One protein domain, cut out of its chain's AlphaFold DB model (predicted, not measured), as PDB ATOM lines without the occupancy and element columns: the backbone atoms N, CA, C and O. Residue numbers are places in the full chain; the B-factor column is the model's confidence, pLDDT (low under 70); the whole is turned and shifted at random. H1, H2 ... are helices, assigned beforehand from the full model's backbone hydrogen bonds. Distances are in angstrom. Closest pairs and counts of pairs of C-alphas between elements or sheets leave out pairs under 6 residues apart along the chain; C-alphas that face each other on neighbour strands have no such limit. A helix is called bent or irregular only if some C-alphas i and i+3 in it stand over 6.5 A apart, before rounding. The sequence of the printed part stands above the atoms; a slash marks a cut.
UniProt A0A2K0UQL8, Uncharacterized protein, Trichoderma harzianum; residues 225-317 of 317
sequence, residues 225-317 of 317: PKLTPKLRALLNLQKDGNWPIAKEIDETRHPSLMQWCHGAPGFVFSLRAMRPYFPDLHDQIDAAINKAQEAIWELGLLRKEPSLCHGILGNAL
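This is residues 225 to 317 of the 317 residues of an uncharacterized protein of Trichoderma harzianum (UniProt A0A2K0UQL8). A hairpin of two helices, H2 and H3, side by side and running opposite ways, makes the body and its longest axis, and the shorter H1 packs on H3 over the half of the hairpin that holds its turn. The short H4 and two long links gather at the other end of the hairpin, and in the link from H1 to H2 residues 248 to 253 stick out from the body as a free loop. The printed part has 93 residues with four named helices, in the order H1, H2, H3, H4, and no named strand, an all-helix class. It is compact, with a radius of gyration of the C-alphas of 13.1 A, and spans 39 by 28 by 19 A.

H1 is residues 225 to 235, 15.5 A from first to last C-alpha, beginning with C-alpha 225 at (42.556, -18.549, 25.807). H2 is residues 264 to 277, 20.1 A long. H3, the longest helix, is residues 279 to 299, 29.9 A long, from C-alpha 279 at (33.750, -14.359, 26.924), with a kink of 28 degrees near residue 286. H4 is residues 312 to 315, 5.0 A long, ending with C-alpha 315 at (23.332, -20.717, 3.844). Three helices are irregular: C-alphas 226 and 229 in H1 are 7.1 A apart, C-alphas 273 and 276 in H2 7.5 A, and C-alphas 280 and 283 in H3 7.9 A.

H2 and H3 form a helical hairpin and touch at a shallow tilt of 20 degrees, opposite ways; their closest C-alphas, those of Val 268 and Ile 289, are 5.4 A apart. H1 touches H3 at a shallow tilt of 30 degrees, the same way, with residues 281 to 288 of H3 alone; the closest C-alphas, those of Leu 235 and Ala 288, are 6.9 A apart. H1 and H2 are near each other, with 7 pairs of C-alphas within 10 A. H4 is close to H2 but not clearly touching; the closest C-alphas, of Pro 265 and Asn 315, are 5.3 A apart. H4 is also close to H3 but not clearly touching, the closest C-alphas being those of Ile 296 and Asn 315 at 6.9 A. H1 and H4 are apart. The O i to N i+4 pairs within hydrogen-bond range are 5 of 7 in H1, 8 of 10 in H2 and 15 of 17 in H3; H4 is too short for such a pair.

The two C-alphas farthest apart, those of Pro 225 and Arg 303, are 39.8 A apart. The links H1 to H2, 28 residues, and H3 to H4, 12 residues, are long; H2 to H3, 1 residue, is tight. The printed part has no cut and ends at Leu 317, the chain's last residue. The mean pLDDT of the printed part is 95.1, and no printed residue is under 70.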
ATOM      1  N   PRO A 225      41.646 -19.675  25.580       97.19
ATOM      2  CA  PRO A 225      42.556 -18.549  25.807       97.19
ATOM      3  C   PRO A 225      43.710 -18.485  24.793       97.19
ATOM      4  O   PRO A 225      44.024 -17.414  24.279       97.19
ATOM      5  N   LYS A 226      44.291 -19.634  24.419       96.88
ATOM      6  CA  LYS A 226      45.364 -19.718  23.407       96.88
ATOM      7  C   LYS A 226      44.862 -19.454  21.985       96.88
ATOM      8  O   LYS A 226      45.628 -19.021  21.134       96.88
ATOM      9  N   LEU A 227      43.584 -19.710  21.716       98.25
ATOM     10  CA  LEU A 227      42.956 -19.488  20.409       98.25
ATOM     11  C   LEU A 227      42.436 -18.055  20.231       98.25
ATOM     12  O   LEU A 227      42.097 -17.662  19.116       98.25
ATOM     13  N   THR A 228      42.382 -17.265  21.305       98.19
ATOM     14  CA  THR A 228      41.829 -15.903  21.291       98.19
ATOM     15  C   THR A 228      42.521 -14.980  20.275       98.19
ATOM     16  O   THR A 228      41.802 -14.316  19.523       98.19
ATOM     17  N   PRO A 229      43.866 -14.947  20.148       98.00
ATOM     18  CA  PRO A 229      44.531 -14.142  19.118       98.00
ATOM     19  C   PRO A 229      44.135 -14.551  17.692       98.00
ATOM     20  O   PRO A 229      43.862 -13.691  16.853       98.00
ATOM     21  N   LYS A 230      44.021 -15.862  17.437       98.00
ATOM     22  CA  LYS A 230      43.606 -16.428  16.141       98.00
ATOM     23  C   LYS A 230      42.177 -16.031  15.791       98.00
ATOM     24  O   LYS A 230      41.929 -15.534  14.695       98.00
ATOM     25  N   LEU A 231      41.246 -16.191  16.733       98.62
ATOM     26  CA  LEU A 231      39.851 -15.811  16.526       98.62
ATOM     27  C   LEU A 231      39.700 -14.302  16.310       98.62
ATOM     28  O   LEU A 231      39.012 -13.882  15.383       98.62
ATOM     29  N   ARG A 232      40.391 -13.476  17.102       98.44
ATOM     30  CA  ARG A 232      40.376 -12.017  16.931       98.44
ATOM     31  C   ARG A 232      40.889 -11.605  15.550       98.44
ATOM     32  O   ARG A 232      40.280 -10.752  14.908       98.44
ATOM     33  N   ALA A 233      41.962 -12.231  15.065       98.06
ATOM     34  CA  ALA A 233      42.469 -11.987  13.718       98.06
ATOM     35  C   ALA A 233      41.420 -12.322  12.644       98.06
ATOM     36  O   ALA A 233      41.221 -11.530  11.730       98.06
ATOM     37  N   LEU A 234      40.701 -13.442  12.784       98.44
ATOM     38  CA  LEU A 234      39.623 -13.822  11.866       98.44
ATOM     39  C   LEU A 234      38.430 -12.856  11.911       98.44
ATOM     40  O   LEU A 234      37.900 -12.500  10.860       98.44
ATOM     41  N   LEU A 235      38.024 -12.397  13.097       98.56
ATOM     42  CA  LEU A 235      36.958 -11.398  13.249       98.56
ATOM     43  C   LEU A 235      37.322 -10.079  12.551       98.56
ATOM     44  O   LEU A 235      36.484  -9.482  11.882       98.56
ATOM     45  N   ASN A 236      38.590  -9.669  12.629       97.75
ATOM     46  CA  ASN A 236      39.086  -8.449  11.990       97.75
ATOM     47  C   ASN A 236      39.174  -8.535  10.454       97.75
ATOM     48  O   ASN A 236      39.338  -7.502   9.809       97.75
ATOM     49  N   LEU A 237      39.072  -9.731   9.860       97.12
ATOM     50  CA  LEU A 237      39.022  -9.907   8.403       97.12
ATOM     51  C   LEU A 237      37.626  -9.661   7.810       97.12
ATOM     52  O   LEU A 237      37.494  -9.667   6.588       97.12
ATOM     53  N   GLN A 238      36.589  -9.489   8.638       97.94
ATOM     54  CA  GLN A 238      35.233  -9.293   8.134       97.94
ATOM     55  C   GLN A 238      35.126  -7.978   7.352       97.94
ATOM     56  O   GLN A 238      35.472  -6.907   7.854       97.94
ATOM     57  N   LYS A 239      34.565  -8.052   6.146       95.31
ATOM     58  CA  LYS A 239      34.272  -6.908   5.283       95.31
ATOM     59  C   LYS A 239      32.873  -7.059   4.701       95.31
ATOM     60  O   LYS A 239      32.552  -8.101   4.137       95.31
ATOM     61  N   ASP A 240      32.040  -6.032   4.875       95.12
ATOM     62  CA  ASP A 240      30.656  -5.997   4.378       95.12
ATOM     63  C   ASP A 240      29.846  -7.251   4.774       95.12
ATOM     64  O   ASP A 240      29.158  -7.869   3.968       95.12
ATOM     65  N   GLY A 241      30.013  -7.689   6.029       97.06
ATOM     66  CA  GLY A 241      29.357  -8.882   6.576       97.06
ATOM     67  C   GLY A 241      29.953 -10.223   6.127       97.06
ATOM     68  O   GLY A 241      29.584 -11.255   6.679       97.06
ATOM     69  N   ASN A 242      30.912 -10.242   5.198       97.75
ATOM     70  CA  ASN A 242      31.506 -11.467   4.663       97.75
ATOM     71  C   ASN A 242      33.015 -11.589   4.953       97.75
ATOM     72  O   ASN A 242      33.646 -10.669   5.467       97.75
ATOM     73  N   TRP A 243      33.595 -12.745   4.622       97.62
ATOM     74  CA  TRP A 243      35.022 -13.040   4.766       97.62
ATOM     75  C   TRP A 243      35.654 -13.448   3.430       97.62
ATOM     76  O   TRP A 243      34.977 -14.037   2.578       97.62
ATOM     77  N   PRO A 244      36.957 -13.175   3.240       96.56
ATOM     78  CA  PRO A 244      37.691 -13.636   2.067       96.56
ATOM     79  C   PRO A 244      37.790 -15.166   2.024       96.56
ATOM     80  O   PRO A 244      37.527 -15.863   3.000       96.56
ATOM     81  N   ILE A 245      38.211 -15.718   0.886       95.44
ATOM     82  CA  ILE A 245      38.466 -17.164   0.757       95.44
ATOM     83  C   ILE A 245      39.708 -17.572   1.571       95.44
ATOM     84  O   ILE A 245      39.709 -18.608   2.245       95.44
ATOM     85  N   ALA A 246      40.761 -16.754   1.511       95.31
ATOM     86  CA  ALA A 246      42.053 -16.976   2.151       95.31
ATOM     87  C   ALA A 246      42.708 -15.640   2.530       95.31
ATOM     88  O   ALA A 246      42.375 -14.599   1.962       95.31
ATOM     89  N   LYS A 247      43.663 -15.672   3.462       92.56
ATOM     90  CA  LYS A 247      44.535 -14.525   3.748       92.56
ATOM     91  C   LYS A 247      45.419 -14.266   2.530       92.56
ATOM     92  O   LYS A 247      45.883 -15.217   1.906       92.56
ATOM     93  N   GLU A 248      45.661 -12.993   2.224       85.69
ATOM     94  CA  GLU A 248      46.578 -12.564   1.150       85.69
ATOM     95  C   GLU A 248      46.112 -12.947  -0.273       85.69
ATOM     96  O   GLU A 248      46.927 -13.068  -1.186       85.69
ATOM     97  N   ILE A 249      44.801 -13.124  -0.488       85.94
ATOM     98  CA  ILE A 249      44.236 -13.354  -1.824       85.94
ATOM     99  C   ILE A 249      43.865 -12.034  -2.514       85.94
ATOM    100  O   ILE A 249      43.350 -11.110  -1.888       85.94
ATOM    101  N   ASP A 250      44.093 -11.956  -3.826       84.56
ATOM    102  CA  ASP A 250      43.584 -10.861  -4.654       84.56
ATOM    103  C   ASP A 250      42.071 -11.036  -4.874       84.56
ATOM    104  O   ASP A 250      41.637 -11.786  -5.755       84.56
ATOM    105  N   GLU A 251      41.265 -10.341  -4.070       81.62
ATOM    106  CA  GLU A 251      39.798 -10.378  -4.147       81.62
ATOM    107  C   GLU A 251      39.240  -9.867  -5.484       81.62
ATOM    108  O   GLU A 251      38.116 -10.211  -5.847       81.62
ATOM    109  N   THR A 252      40.013  -9.093  -6.257       81.06
ATOM    110  CA  THR A 252      39.576  -8.652  -7.594       81.06
ATOM    111  C   THR A 252      39.528  -9.820  -8.578       81.06
ATOM    112  O   THR A 252      38.668  -9.866  -9.459       81.06
ATOM    113  N   ARG A 253      40.419 -10.802  -8.395       81.38
ATOM    114  CA  ARG A 253      40.488 -12.039  -9.188       81.38
ATOM    115  C   ARG A 253      39.694 -13.175  -8.554       81.38
ATOM    116  O   ARG A 253      39.150 -14.019  -9.265       81.38
ATOM    117  N   HIS A 254      39.613 -13.189  -7.228       83.88
ATOM    118  CA  HIS A 254      38.970 -14.230  -6.437       83.88
ATOM    119  C   HIS A 254      37.980 -13.602  -5.450       83.88
ATOM    120  O   HIS A 254      38.281 -13.502  -4.260       83.88
ATOM    121  N   PRO A 255      36.803 -13.166  -5.932       86.44
ATOM    122  CA  PRO A 255      35.825 -12.505  -5.081       86.44
ATOM    123  C   PRO A 255      35.385 -13.421  -3.942       86.44
ATOM    124  O   PRO A 255      35.296 -14.643  -4.117       86.44
ATOM    125  N   SER A 256      35.071 -12.816  -2.794       87.75
ATOM    126  CA  SER A 256      34.529 -13.529  -1.641       87.75
ATOM    127  C   SER A 256      33.281 -14.330  -2.024       87.75
ATOM    128  O   SER A 256      32.517 -13.984  -2.934       87.75
ATOM    129  N   LEU A 257      33.110 -15.467  -1.355       94.19
ATOM    130  CA  LEU A 257      32.009 -16.394  -1.593       94.19
ATOM    131  C   LEU A 257      31.018 -16.295  -0.434       94.19
ATOM    132  O   LEU A 257      31.387 -15.925   0.674       94.19
ATOM    133  N   MET A 258      29.752 -16.595  -0.704       95.88
ATOM    134  CA  MET A 258      28.685 -16.628   0.296       95.88
ATOM    135  C   MET A 258      28.267 -18.085   0.500       95.88
ATOM    136  O   MET A 258      27.246 -18.522  -0.024       95.88
ATOM    137  N   GLN A 259      29.150 -18.880   1.109       96.06
ATOM    138  CA  GLN A 259      29.033 -20.339   1.203       96.06
ATOM    139  C   GLN A 259      29.476 -20.826   2.586       96.06
ATOM    140  O   GLN A 259      30.311 -20.190   3.229       96.06
ATOM    141  N   TRP A 260      28.990 -21.990   3.023       97.00
ATOM    142  CA  TRP A 260      29.455 -22.600   4.273       97.00
ATOM    143  C   TRP A 260      30.963 -22.890   4.239       97.00
ATOM    144  O   TRP A 260      31.684 -22.556   5.176       97.00
ATOM    145  N   CYS A 261      31.483 -23.443   3.139       96.75
ATOM    146  CA  CYS A 261      32.912 -23.765   3.058       96.75
ATOM    147  C   CYS A 261      33.810 -22.518   3.025       96.75
ATOM    148  O   CYS A 261      34.908 -22.549   3.588       96.75
ATOM    149  N   HIS A 262      33.338 -21.433   2.400       95.94
ATOM    150  CA  HIS A 262      34.054 -20.171   2.228       95.94
ATOM    151  C   HIS A 262      33.082 -18.988   2.339       95.94
ATOM    152  O   HIS A 262      32.317 -18.732   1.407       95.94
ATOM    153  N   GLY A 263      33.140 -18.261   3.458       96.69
ATOM    154  CA  GLY A 263      32.370 -17.036   3.679       96.69
ATOM    155  C   GLY A 263      31.492 -17.051   4.928       96.69
ATOM    156  O   GLY A 263      31.611 -17.916   5.799       96.69
ATOM    157  N   ALA A 264      30.607 -16.060   4.995       98.06
ATOM    158  CA  ALA A 264      29.764 -15.743   6.141       98.06
ATOM    159  C   ALA A 264      28.960 -16.923   6.711       98.06
ATOM    160  O   ALA A 264      28.981 -17.064   7.931       98.06
ATOM    161  N   PRO A 265      28.316 -17.807   5.919       98.06
ATOM    162  CA  PRO A 265      27.528 -18.906   6.481       98.06
ATOM    163  C   PRO A 265      28.350 -19.834   7.382       98.06
ATOM    164  O   PRO A 265      27.944 -20.162   8.495       98.06
ATOM    165  N   GLY A 266      29.561 -20.194   6.943       98.12
ATOM    166  CA  GLY A 266      30.466 -21.020   7.743       98.12
ATOM    167  C   GLY A 266      30.924 -20.307   9.011       98.12
ATOM    168  O   GLY A 266      30.987 -20.914  10.078       98.12
ATOM    169  N   PHE A 267      31.193 -19.003   8.908       98.62
ATOM    170  CA  PHE A 267      31.563 -18.174  10.051       98.62
ATOM    171  C   PHE A 267      30.432 -18.051  11.068       98.62
ATOM    172  O   PHE A 267      30.686 -18.266  12.246       98.62
ATOM    173  N   VAL A 268      29.195 -17.766  10.655       98.56
ATOM    174  CA  VAL A 268      28.044 -17.658  11.567       98.56
ATOM    175  C   VAL A 268      27.856 -18.954  12.349       98.56
ATOM    176  O   VAL A 268      27.764 -18.913  13.579       98.56
ATOM    177  N   PHE A 269      27.877 -20.100  11.662       97.62
ATOM    178  CA  PHE A 269      27.756 -21.408  12.303       97.62
ATOM    179  C   PHE A 269      28.866 -21.641  13.343       97.62
ATOM    180  O   PHE A 269      28.593 -21.972  14.499       97.62
ATOM    181  N   SER A 270      30.120 -21.408  12.953       98.56
ATOM    182  CA  SER A 270      31.288 -21.552  13.824       98.56
ATOM    183  C   SER A 270      31.259 -20.610  15.029       98.56
ATOM    184  O   SER A 270      31.420 -21.054  16.165       98.56
ATOM    185  N   LEU A 271      31.031 -19.317  14.789       98.69
ATOM    186  CA  LEU A 271      31.001 -18.264  15.799       98.69
ATOM    187  C   LEU A 271      29.930 -18.544  16.854       98.69
ATOM    188  O   LEU A 271      30.236 -18.494  18.041       98.69
ATOM    189  N   ARG A 272      28.711 -18.923  16.443       98.31
ATOM    190  CA  ARG A 272      27.634 -19.303  17.373       98.31
ATOM    191  C   ARG A 272      28.027 -20.481  18.256       98.31
ATOM    192  O   ARG A 272      27.840 -20.421  19.468       98.31
ATOM    193  N   ALA A 273      28.582 -21.533  17.655       98.06
ATOM    194  CA  ALA A 273      28.935 -22.752  18.374       98.06
ATOM    195  C   ALA A 273      30.045 -22.518  19.408       98.06
ATOM    196  O   ALA A 273      30.000 -23.089  20.498       98.06
ATOM    197  N   MET A 274      31.037 -21.684  19.081       97.56
ATOM    198  CA  MET A 274      32.179 -21.461  19.965       97.56
ATOM    199  C   MET A 274      32.055 -20.233  20.869       97.56
ATOM    200  O   MET A 274      32.854 -20.101  21.794       97.56
ATOM    201  N   ARG A 275      31.054 -19.365  20.657       98.38
ATOM    202  CA  ARG A 275      30.813 -18.157  21.460       98.38
ATOM    203  C   ARG A 275      30.977 -18.386  22.970       98.38
ATOM    204  O   ARG A 275      31.744 -17.629  23.554       98.38
ATOM    205  N   PRO A 276      30.380 -19.426  23.600       98.50
ATOM    206  CA  PRO A 276      30.469 -19.621  25.053       98.50
ATOM    207  C   PRO A 276      31.893 -19.776  25.610       98.50
ATOM    208  O   PRO A 276      32.095 -19.599  26.807       98.50
ATOM    209  N   TYR A 277      32.875 -20.116  24.770       98.50
ATOM    210  CA  TYR A 277      34.263 -20.334  25.184       98.50
ATOM    211  C   TYR A 277      35.135 -19.074  25.081       98.50
ATOM    212  O   TYR A 277      36.284 -19.099  25.515       98.50
ATOM    213  N   PHE A 278      34.611 -17.974  24.528       98.38
ATOM    214  CA  PHE A 278      35.351 -16.725  24.314       98.38
ATOM    215  C   PHE A 278      34.615 -15.516  24.921       98.38
ATOM    216  O   PHE A 278      34.186 -14.629  24.177       98.38
ATOM    217  N   PRO A 279      34.479 -15.442  26.261       97.88
ATOM    218  CA  PRO A 279      33.750 -14.359  26.924       97.88
ATOM    219  C   PRO A 279      34.293 -12.967  26.573       97.88
ATOM    220  O   PRO A 279      33.510 -12.061  26.299       97.88
ATOM    221  N   ASP A 280      35.615 -12.825  26.457       97.50
ATOM    222  CA  ASP A 280      36.287 -11.559  26.115       97.50
ATOM    223  C   ASP A 280      36.047 -11.094  24.667       97.50
ATOM    224  O   ASP A 280      36.441  -9.989  24.286       97.50
ATOM    225  N   LEU A 281      35.449 -11.949  23.831       98.44
ATOM    226  CA  LEU A 281      35.118 -11.660  22.438       98.44
ATOM    227  C   LEU A 281      33.611 -11.673  22.170       98.44
ATOM    228  O   LEU A 281      33.237 -11.474  21.018       98.44
ATOM    229  N   HIS A 282      32.747 -11.882  23.173       98.50
ATOM    230  CA  HIS A 282      31.296 -12.003  22.971       98.50
ATOM    231  C   HIS A 282      30.710 -10.863  22.130       98.50
ATOM    232  O   HIS A 282      30.078 -11.135  21.113       98.50
ATOM    233  N   ASP A 283      30.996  -9.607  22.480       98.62
ATOM    234  CA  ASP A 283      30.461  -8.449  21.751       98.62
ATOM    235  C   ASP A 283      30.962  -8.397  20.300       98.62
ATOM    236  O   ASP A 283      30.208  -8.085  19.378       98.62
ATOM    237  N   GLN A 284      32.236  -8.741  20.071       98.62
ATOM    238  CA  GLN A 284      32.817  -8.770  18.727       98.62
ATOM    239  C   GLN A 284      32.235  -9.918  17.889       98.62
ATOM    240  O   GLN A 284      31.982  -9.745  16.698       98.62
ATOM    241  N   ILE A 285      32.007 -11.075  18.514       98.81
ATOM    242  CA  ILE A 285      31.373 -12.245  17.907       98.81
ATOM    243  C   ILE A 285      29.930 -11.915  17.515       98.81
ATOM    244  O   ILE A 285      29.548 -12.159  16.372       98.81
ATOM    245  N   ASP A 286      29.153 -11.320  18.418       98.81
ATOM    246  CA  ASP A 286      27.749 -10.979  18.177       98.81
ATOM    247  C   ASP A 286      27.610  -9.925  17.078       98.81
ATOM    248  O   ASP A 286      26.801 -10.078  16.162       98.81
ATOM    249  N   ALA A 287      28.458  -8.892  17.100       98.75
ATOM    250  CA  ALA A 287      28.500  -7.892  16.039       98.75
ATOM    251  C   ALA A 287      28.855  -8.509  14.675       98.75
ATOM    252  O   ALA A 287      28.244  -8.155  13.662       98.75
ATOM    253  N   ALA A 288      29.816  -9.438  14.638       98.75
ATOM    254  CA  ALA A 288      30.197 -10.128  13.411       98.75
ATOM    255  C   ALA A 288      29.071 -11.031  12.887       98.75
ATOM    256  O   ALA A 288      28.799 -11.010  11.686       98.75
ATOM    257  N   ILE A 289      28.392 -11.776  13.769       98.81
ATOM    258  CA  ILE A 289      27.233 -12.610  13.419       98.81
ATOM    259  C   ILE A 289      26.112 -11.749  12.832       98.81
ATOM    260  O   ILE A 289      25.619 -12.078  11.758       98.81
ATOM    261  N   ASN A 290      25.746 -10.638  13.478       98.62
ATOM    262  CA  ASN A 290      24.646  -9.782  13.018       98.62
ATOM    263  C   ASN A 290      24.889  -9.258  11.594       98.62
ATOM    264  O   ASN A 290      24.063  -9.471  10.709       98.62
ATOM    265  N   LYS A 291      26.071  -8.681  11.337       98.56
ATOM    266  CA  LYS A 291      26.454  -8.211   9.992       98.56
ATOM    267  C   LYS A 291      26.467  -9.337   8.958       98.56
ATOM    268  O   LYS A 291      26.099  -9.140   7.805       98.56
ATOM    269  N   ALA A 292      26.922 -10.519   9.363       98.38
ATOM    270  CA  ALA A 292      26.973 -11.678   8.487       98.38
ATOM    271  C   ALA A 292      25.579 -12.186   8.121       98.38
ATOM    272  O   ALA A 292      25.353 -12.548   6.972       98.38
ATOM    273  N   GLN A 293      24.634 -12.177   9.060       97.88
ATOM    274  CA  GLN A 293      23.254 -12.568   8.791       97.88
ATOM    275  C   GLN A 293      22.553 -11.608   7.827       97.88
ATOM    276  O   GLN A 293      21.835 -12.078   6.951       97.88
ATOM    277  N   GLU A 294      22.798 -10.299   7.936       97.38
ATOM    278  CA  GLU A 294      22.308  -9.310   6.962       97.38
ATOM    279  C   GLU A 294      22.859  -9.606   5.557       97.38
ATOM    280  O   GLU A 294      22.098  -9.750   4.602       97.38
ATOM    281  N   ALA A 295      24.172  -9.832   5.435       96.94
ATOM    282  CA  ALA A 295      24.793 -10.170   4.153       96.94
ATOM    283  C   ALA A 295      24.298 -11.514   3.578       96.94
ATOM    284  O   ALA A 295      24.102 -11.642   2.369       96.94
ATOM    285  N   ILE A 296      24.081 -12.527   4.424       96.94
ATOM    286  CA  ILE A 296      23.499 -13.816   4.017       96.94
ATOM    287  C   ILE A 296      22.056 -13.623   3.548       96.94
ATOM    288  O   ILE A 296      21.664 -14.217   2.547       96.94
ATOM    289  N   TRP A 297      21.271 -12.789   4.228       95.06
ATOM    290  CA  TRP A 297      19.896 -12.504   3.831       95.06
ATOM    291  C   TRP A 297      19.824 -11.881   2.434       95.06
ATOM    292  O   TRP A 297      18.972 -12.266   1.633       95.06
ATOM    293  N   GLU A 298      20.740 -10.966   2.119       93.75
ATOM    294  CA  GLU A 298      20.789 -10.278   0.826       93.75
ATOM    295  C   GLU A 298      21.400 -11.130  -0.299       93.75
ATOM    296  O   GLU A 298      20.928 -11.091  -1.438       93.75
ATOM    297  N   LEU A 299      22.461 -11.894  -0.003       94.12
ATOM    298  CA  LEU A 299      23.337 -12.512  -1.012       94.12
ATOM    299  C   LEU A 299      23.374 -14.050  -0.956       94.12
ATOM    300  O   LEU A 299      24.016 -14.689  -1.795       94.12
ATOM    301  N   GLY A 300      22.729 -14.663   0.037       94.50
ATOM    302  CA  GLY A 300      22.828 -16.091   0.350       94.50
ATOM    303  C   GLY A 300      21.952 -17.008  -0.502       94.50
ATOM    304  O   GLY A 300      22.191 -18.218  -0.519       94.50
ATOM    305  N   LEU A 301      20.990 -16.468  -1.258       94.25
ATOM    306  CA  LEU A 301      20.170 -17.237  -2.200       94.25
ATOM    307  C   LEU A 301      20.944 -17.522  -3.496       94.25
ATOM    308  O   LEU A 301      20.724 -16.908  -4.538       94.25
ATOM    309  N   LEU A 302      21.914 -18.433  -3.434       93.44
ATOM    310  CA  LEU A 302      22.794 -18.733  -4.565       93.44
ATOM    311  C   LEU A 302      22.030 -19.328  -5.756       93.44
ATOM    312  O   LEU A 302      21.172 -20.186  -5.587       93.44
ATOM    313  N   ARG A 303      22.432 -18.970  -6.982       90.94
ATOM    314  CA  ARG A 303      21.919 -19.612  -8.213       90.94
ATOM    315  C   ARG A 303      22.450 -21.028  -8.449       90.94
ATOM    316  O   ARG A 303      22.028 -21.688  -9.393       90.94
ATOM    317  N   LYS A 304      23.431 -21.462  -7.656       88.62
ATOM    318  CA  LYS A 304      23.986 -22.818  -7.713       88.62
ATOM    319  C   LYS A 304      22.944 -23.825  -7.216       88.62
ATOM    320  O   LYS A 304      22.072 -23.469  -6.431       88.62
ATOM    321  N   GLU A 305      23.073 -25.077  -7.645       88.62
ATOM    322  CA  GLU A 305      22.246 -26.175  -7.147       88.62
ATOM    323  C   GLU A 305      22.191 -26.199  -5.604       88.62
ATOM    324  O   GLU A 305      23.226 -26.004  -4.942       88.62
ATOM    325  N   PRO A 306      21.000 -26.429  -5.015       90.50
ATOM    326  CA  PRO A 306      20.844 -26.533  -3.572       90.50
ATOM    327  C   PRO A 306      21.779 -27.594  -2.985       90.50
ATOM    328  O   PRO A 306      21.813 -28.738  -3.425       90.50
ATOM    329  N   SER A 307      22.559 -27.209  -1.981       93.38
ATOM    330  CA  SER A 307      23.488 -28.094  -1.275       93.38
ATOM    331  C   SER A 307      23.851 -27.504   0.088       93.38
ATOM    332  O   SER A 307      23.660 -26.309   0.324       93.38
ATOM    333  N   LEU A 308      24.391 -28.337   0.982       93.81
ATOM    334  CA  LEU A 308      24.832 -27.915   2.317       93.81
ATOM    335  C   LEU A 308      26.180 -27.179   2.303       93.81
ATOM    336  O   LEU A 308      26.412 -26.293   3.110       93.81
ATOM    337  N   CYS A 309      27.094 -27.531   1.397       95.25
ATOM    338  CA  CYS A 309      28.451 -26.974   1.415       95.25
ATOM    339  C   CYS A 309      28.512 -25.553   0.826       95.25
ATOM    340  O   CYS A 309      29.240 -24.688   1.315       95.25
ATOM    341  N   HIS A 310      27.759 -25.314  -0.248       93.88
ATOM    342  CA  HIS A 310      27.843 -24.087  -1.041       93.88
ATOM    343  C   HIS A 310      26.557 -23.838  -1.840       93.88
ATOM    344  O   HIS A 310      26.592 -23.523  -3.032       93.88
ATOM    345  N   GLY A 311      25.420 -24.022  -1.181       94.06
ATOM    346  CA  GLY A 311      24.097 -23.786  -1.736       94.06
ATOM    347  C   GLY A 311      23.172 -23.176  -0.690       94.06
ATOM    348  O   GLY A 311      23.559 -22.963   0.458       94.06
ATOM    349  N   ILE A 312      21.933 -22.921  -1.103       93.69
ATOM    350  CA  ILE A 312      20.927 -22.229  -0.285       93.69
ATOM    351  C   ILE A 312      20.698 -22.944   1.057       93.69
ATOM    352  O   ILE A 312      20.596 -22.287   2.085       93.69
ATOM    353  N   LEU A 313      20.691 -24.283   1.064       92.19
ATOM    354  CA  LEU A 313      20.456 -25.075   2.276       92.19
ATOM    355  C   LEU A 313      21.534 -24.847   3.338       92.19
ATOM    356  O   LEU A 313      21.209 -24.682   4.505       92.19
ATOM    357  N   GLY A 314      22.807 -24.807   2.936       92.56
ATOM    358  CA  GLY A 314      23.910 -24.495   3.847       92.56
ATOM    359  C   GLY A 314      23.897 -23.056   4.346       92.56
ATOM    360  O   GLY A 314      24.314 -22.788   5.467       92.56
ATOM    361  N   ASN A 315      23.409 -22.136   3.515       95.38
ATOM    362  CA  ASN A 315      23.332 -20.717   3.844       95.38
ATOM    363  C   ASN A 315      22.165 -20.377   4.782       95.38
ATOM    364  O   ASN A 315      22.172 -19.307   5.378       95.38
ATOM    365  N   ALA A 316      21.179 -21.268   4.908       91.12
ATOM    366  CA  ALA A 316      20.024 -21.103   5.786       91.12
ATOM    367  C   ALA A 316      20.243 -21.634   7.223       91.12
ATOM    368  O   ALA A 316      19.343 -21.489   8.051       91.12
ATOM    369  N   LEU A 317      21.394 -22.265   7.507       77.81
ATOM    370  CA  LEU A 317      21.786 -22.787   8.829       77.81
ATOM    371  C   LEU A 317      22.300 -21.672   9.758       77.81
ATOM    372  O   LEU A 317      21.973 -21.706  10.969       77.81
TER     373      LEU A 317